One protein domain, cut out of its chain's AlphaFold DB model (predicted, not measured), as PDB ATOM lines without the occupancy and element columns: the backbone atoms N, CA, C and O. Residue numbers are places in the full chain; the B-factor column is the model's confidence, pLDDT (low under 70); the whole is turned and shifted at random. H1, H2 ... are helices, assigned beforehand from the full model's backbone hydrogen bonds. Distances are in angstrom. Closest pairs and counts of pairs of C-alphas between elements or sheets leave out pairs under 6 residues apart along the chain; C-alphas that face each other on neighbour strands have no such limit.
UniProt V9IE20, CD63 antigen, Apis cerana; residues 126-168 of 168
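AT A GLANCE: This is residues 126 to 168 of the 168 residues of the protein "CD63 antigen" of Apis cerana (UniProt V9IE20). Two helices, the longer H1 and the short H2, form the two legs of an arch and run in roughly opposite directions, with a loop between their near ends and a gap between the legs. After H2 an unnamed tail, residues 157 to 168, folds back, while residues 127 to 134 stick out. The printed part has 43 residues, with H1 then H2 and no named strand; its class is all helix, though 21 residues, under half, are in named elements. It is compact, with a radius of gyration of the C-alphas of 9.8 A and spans of 22 by 22 by 17 A.

IN THESE COORDINATES: H1, residues 129 to 142, is 19.8 A long and begins at C-alpha 129, (-7.134, 4.327, -38.239). H2, residues 150 to 156, ends at C-alpha 156, (-8.456, 11.863, -25.085).

HOW THE PARTS SIT: H1 and H2 are apart, with a short link of 7 residues. In H1 every O i to N i+4 pair is within hydrogen-bond range; in H2 0 of 3 are, beside 4 of 4 O i to N i+3 pairs.

THE WHOLE: The C-alphas of Thr 127 and Leu 168, the two farthest apart, are 25.1 A apart. The printed part has no cut. Residues 159 to 168 have pLDDT under 70.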
ATOM      1  N   VAL A 126      -7.159   8.536 -32.304       83.19
ATOM      2  CA  VAL A 126      -7.095   9.595 -33.335       83.19
ATOM      3  C   VAL A 126      -5.946   9.374 -34.314       83.19
ATOM      4  O   VAL A 126      -5.990   9.835 -35.450       83.19
ATOM      5  N   THR A 127      -4.880   8.722 -33.858       84.75
ATOM      6  CA  THR A 127      -3.615   8.626 -34.593       84.75
ATOM      7  C   THR A 127      -3.503   7.357 -35.425       84.75
ATOM      8  O   THR A 127      -2.658   7.295 -36.314       84.75
ATOM      9  N   ASN A 128      -4.318   6.345 -35.126       82.12
ATOM     10  CA  ASN A 128      -4.270   5.042 -35.765       82.12
ATOM     11  C   ASN A 128      -5.671   4.633 -36.253       82.12
ATOM     12  O   ASN A 128      -6.539   4.273 -35.458       82.12
ATOM     13  N   ASP A 129      -5.862   4.650 -37.577       78.88
ATOM     14  CA  ASP A 129      -7.134   4.327 -38.239       78.88
ATOM     15  C   ASP A 129      -7.626   2.891 -37.954       78.88
ATOM     16  O   ASP A 129      -8.835   2.641 -37.911       78.88
ATOM     17  N   ASP A 130      -6.720   1.934 -37.730       78.62
ATOM     18  CA  ASP A 130      -7.089   0.548 -37.413       78.62
ATOM     19  C   ASP A 130      -7.592   0.419 -35.971       78.62
ATOM     20  O   ASP A 130      -8.567  -0.295 -35.706       78.62
ATOM     21  N   ILE A 131      -6.972   1.148 -35.039       81.38
ATOM     22  CA  ILE A 131      -7.430   1.247 -33.648       81.38
ATOM     23  C   ILE A 131      -8.764   1.991 -33.583       81.38
ATOM     24  O   ILE A 131      -9.676   1.522 -32.904       81.38
ATOM     25  N   HIS A 132      -8.909   3.078 -34.342       82.19
ATOM     26  CA  HIS A 132     -10.163   3.809 -34.505       82.19
ATOM     27  C   HIS A 132     -11.308   2.878 -34.921       82.19
ATOM     28  O   HIS A 132     -12.293   2.724 -34.199       82.19
ATOM     29  N   ARG A 133     -11.134   2.161 -36.041       82.44
ATOM     30  CA  ARG A 133     -12.128   1.203 -36.546       82.44
ATOM     31  C   ARG A 133     -12.417   0.086 -35.540       82.44
ATOM     32  O   ARG A 133     -13.563  -0.340 -35.423       82.44
ATOM     33  N   SER A 134     -11.397  -0.413 -34.845       85.00
ATOM     34  CA  SER A 134     -11.566  -1.492 -33.864       85.00
ATOM     35  C   SER A 134     -12.400  -1.045 -32.662       85.00
ATOM     36  O   SER A 134     -13.282  -1.786 -32.231       85.00
ATOM     37  N   TRP A 135     -12.162   0.167 -32.150       86.75
ATOM     38  CA  TRP A 135     -12.967   0.765 -31.082       86.75
ATOM     39  C   TRP A 135     -14.418   0.981 -31.507       86.75
ATOM     40  O   TRP A 135     -15.317   0.600 -30.760       86.75
ATOM     41  N   ASP A 136     -14.638   1.511 -32.709       86.06
ATOM     42  CA  ASP A 136     -15.971   1.748 -33.271       86.06
ATOM     43  C   ASP A 136     -16.778   0.448 -33.403       86.06
ATOM     44  O   ASP A 136     -17.921   0.376 -32.949       86.06
ATOM     45  N   ILE A 137     -16.173  -0.601 -33.976       84.38
ATOM     46  CA  ILE A 137     -16.804  -1.925 -34.106       84.38
ATOM     47  C   ILE A 137     -17.084  -2.516 -32.725       84.38
ATOM     48  O   ILE A 137     -18.185  -2.995 -32.477       84.38
ATOM     49  N   MET A 138     -16.107  -2.476 -31.815       87.75
ATOM     50  CA  MET A 138     -16.261  -3.048 -30.479       87.75
ATOM     51  C   MET A 138     -17.392  -2.366 -29.700       87.75
ATOM     52  O   MET A 138     -18.223  -3.055 -29.113       87.75
ATOM     53  N   GLN A 139     -17.442  -1.033 -29.704       87.88
ATOM     54  CA  GLN A 139     -18.470  -0.265 -28.995       87.88
ATOM     55  C   GLN A 139     -19.854  -0.443 -29.623       87.88
ATOM     56  O   GLN A 139     -20.837  -0.592 -28.895       87.88
ATOM     57  N   HIS A 140     -19.928  -0.513 -30.953       85.00
ATOM     58  CA  HIS A 140     -21.161  -0.822 -31.667       85.00
ATOM     59  C   HIS A 140     -21.657  -2.247 -31.365       85.00
ATOM     60  O   HIS A 140     -22.797  -2.428 -30.948       85.00
ATOM     61  N   ASP A 141     -20.819  -3.273 -31.505       86.81
ATOM     62  CA  ASP A 141     -21.249  -4.670 -31.361       86.81
ATOM     63  C   ASP A 141     -21.564  -5.046 -29.906       86.81
ATOM     64  O   ASP A 141     -22.470  -5.843 -29.650       86.81
ATOM     65  N   LEU A 142     -20.850  -4.452 -28.943       87.75
ATOM     66  CA  LEU A 142     -21.082  -4.666 -27.510       87.75
ATOM     67  C   LEU A 142     -22.080  -3.675 -26.901       87.75
ATOM     68  O   LEU A 142     -22.413  -3.814 -25.722       87.75
ATOM     69  N   GLN A 143     -22.561  -2.698 -27.678       86.38
ATOM     70  CA  GLN A 143     -23.479  -1.645 -27.226       86.38
ATOM     71  C   GLN A 143     -22.967  -0.943 -25.954       86.38
ATOM     72  O   GLN A 143     -23.713  -0.685 -25.006       86.38
ATOM     73  N   CYS A 144     -21.664  -0.662 -25.920       87.94
ATOM     74  CA  CYS A 144     -20.974  -0.042 -24.794       87.94
ATOM     75  C   CYS A 144     -20.190   1.196 -25.245       87.94
ATOM     76  O   CYS A 144     -20.081   1.485 -26.433       87.94
ATOM     77  N   CYS A 145     -19.663   1.964 -24.292       88.62
ATOM     78  CA  CYS A 145     -18.881   3.155 -24.589       88.62
ATOM     79  C   CYS A 145     -17.819   3.408 -23.519       88.62
ATOM     80  O   CYS A 145     -18.149   3.494 -22.335       88.62
ATOM     81  N   GLY A 146     -16.577   3.599 -23.963       88.44
ATOM     82  CA  GLY A 146     -15.422   3.766 -23.087       88.44
ATOM     83  C   GLY A 146     -14.958   2.442 -22.479       88.44
ATOM     84  O   GLY A 146     -15.331   1.365 -22.949       88.44
ATOM     85  N   ILE A 147     -14.116   2.530 -21.454       89.56
ATOM     86  CA  ILE A 147     -13.565   1.376 -20.730       89.56
ATOM     87  C   ILE A 147     -14.510   1.011 -19.584       89.56
ATOM     88  O   ILE A 147     -14.944  -0.131 -19.453       89.56
ATOM     89  N   ILE A 148     -14.845   2.016 -18.778       88.50
ATOM     90  CA  ILE A 148     -15.785   1.962 -17.662       88.50
ATOM     91  C   ILE A 148     -17.052   2.746 -18.032       88.50
ATOM     92  O   ILE A 148     -18.156   2.349 -17.651       88.50
ATOM     93  N   GLY A 149     -16.917   3.840 -18.792       87.12
ATOM     94  CA  GLY A 149     -18.055   4.634 -19.248       87.12
ATOM     95  C   GLY A 149     -17.700   5.743 -20.237       87.12
ATOM     96  O   GLY A 149     -16.543   5.994 -20.561       87.12
ATOM     97  N   ALA A 150     -18.724   6.461 -20.705       85.38
ATOM     98  CA  ALA A 150     -18.568   7.453 -21.771       85.38
ATOM     99  C   ALA A 150     -17.645   8.629 -21.432       85.38
ATOM    100  O   ALA A 150     -17.053   9.219 -22.334       85.38
ATOM    101  N   THR A 151     -17.478   8.926 -20.146       86.62
ATOM    102  CA  THR A 151     -16.581   9.977 -19.656       86.62
ATOM    103  C   THR A 151     -15.108   9.676 -19.917       86.62
ATOM    104  O   THR A 151     -14.299  10.601 -19.923       86.62
ATOM    105  N   ASP A 152     -14.737   8.416 -20.172       88.12
ATOM    106  CA  ASP A 152     -13.343   8.036 -20.433       88.12
ATOM    107  C   ASP A 152     -12.792   8.734 -21.691       88.12
ATOM    108  O   ASP A 152     -11.604   9.045 -21.782       88.12
ATOM    109  N   TRP A 153     -13.673   9.058 -22.644       87.31
ATOM    110  CA  TRP A 153     -13.344   9.784 -23.872       87.31
ATOM    111  C   TRP A 153     -12.924  11.241 -23.633       87.31
ATOM    112  O   TRP A 153     -12.163  11.799 -24.430       87.31
ATOM    113  N   ALA A 154     -13.316  11.841 -22.504       84.94
ATOM    114  CA  ALA A 154     -12.891  13.189 -22.133       84.94
ATOM    115  C   ALA A 154     -11.367  13.290 -21.960       84.94
ATOM    116  O   ALA A 154     -10.773  14.323 -22.274       84.94
ATOM    117  N   HIS A 155     -10.714  12.207 -21.526       80.00
ATOM    118  CA  HIS A 155      -9.263  12.165 -21.323       80.00
ATOM    119  C   HIS A 155      -8.459  12.235 -22.626       80.00
ATOM    120  O   HIS A 155      -7.309  12.669 -22.608       80.00
ATOM    121  N   VAL A 156      -9.070  11.858 -23.748       81.00
ATOM    122  CA  VAL A 156      -8.456  11.863 -25.085       81.00
ATOM    123  C   VAL A 156      -9.007  12.982 -25.980       81.00
ATOM    124  O   VAL A 156      -8.776  12.993 -27.185       81.00
ATOM    125  N   GLY A 157      -9.693  13.968 -25.388       77.75
ATOM    126  CA  GLY A 157     -10.132  15.191 -26.071       77.75
ATOM    127  C   GLY A 157     -11.495  15.103 -26.764       77.75
ATOM    128  O   GLY A 157     -11.839  16.000 -27.534       77.75
ATOM    129  N   PHE A 158     -12.279  14.060 -26.486       76.44
ATOM    130  CA  PHE A 158     -13.627  13.872 -27.023       76.44
ATOM    131  C   PHE A 158     -14.693  14.218 -25.975       76.44
ATOM    132  O   PHE A 158     -14.538  13.941 -24.793       76.44
ATOM    133  N   SER A 159     -15.790  14.849 -26.396       65.31
ATOM    134  CA  SER A 159     -16.881  15.264 -25.497       65.31
ATOM    135  C   SER A 159     -17.833  14.093 -25.183       65.31
ATOM    136  O   SER A 159     -17.953  13.168 -25.989       65.31
ATOM    137  N   ASP A 160     -18.551  14.150 -24.053       61.22
ATOM    138  CA  ASP A 160     -19.413  13.070 -23.507       61.22
ATOM    139  C   ASP A 160     -20.495  12.540 -24.479       61.22
ATOM    140  O   ASP A 160     -21.059  11.463 -24.302       61.22
ATOM    141  N   ASN A 161     -20.786  13.290 -25.540       59.59
ATOM    142  CA  ASN A 161     -21.755  12.993 -26.596       59.59
ATOM    143  C   ASN A 161     -21.172  12.224 -27.803       59.59
ATOM    144  O   ASN A 161     -21.901  11.939 -28.753       59.59
ATOM    145  N   THR A 162     -19.884  11.862 -27.783       61.69
ATOM    146  CA  THR A 162     -19.223  11.142 -28.893       61.69
ATOM    147  C   THR A 162     -19.809   9.738 -29.089       61.69
ATOM    148  O   THR A 162     -20.071   9.326 -30.216       61.69
ATOM    149  N   CYS A 163     -20.155   9.047 -28.000       65.81
ATOM    150  CA  CYS A 163     -20.757   7.712 -28.063       65.81
ATOM    151  C   CYS A 163     -22.261   7.674 -28.323       65.81
ATOM    152  O   CYS A 163     -22.787   6.636 -28.717       65.81
ATOM    153  N   THR A 164     -22.982   8.784 -28.151       56.12
ATOM    154  CA  THR A 164     -24.427   8.826 -28.446       56.12
ATOM    155  C   THR A 164     -24.705   8.618 -29.940       56.12
ATOM    156  O   THR A 164     -25.824   8.296 -30.321       56.12
ATOM    157  N   LYS A 165     -23.677   8.769 -30.783       54.25
ATOM    158  CA  LYS A 165     -23.706   8.493 -32.221       54.25
ATOM    159  C   LYS A 165     -23.535   7.010 -32.584       54.25
ATOM    160  O   LYS A 165     -23.863   6.658 -33.707       54.25
ATOM    161  N   PHE A 166     -23.021   6.179 -31.673       54.41
ATOM    162  CA  PHE A 166     -22.737   4.752 -31.900       54.41
ATOM    163  C   PHE A 166     -23.868   3.816 -31.446       54.41
ATOM    164  O   PHE A 166     -23.913   2.666 -31.866       54.41
ATOM    165  N   LEU A 167     -24.779   4.310 -30.597       49.06
ATOM    166  CA  LEU A 167     -25.927   3.574 -30.042       49.06
ATOM    167  C   LEU A 167     -27.262   3.862 -30.768       49.06
ATOM    168  O   LEU A 167     -28.314   3.446 -30.279       49.06
ATOM    169  N   LEU A 168     -27.240   4.599 -31.887       44.06
ATOM    170  CA  LEU A 168     -28.414   4.955 -32.704       44.06
ATOM    171  C   LEU A 168     -28.334   4.362 -34.111       44.06
ATOM    172  O   LEU A 168     -27.268   4.519 -34.745       44.06
TER     173      LEU A 168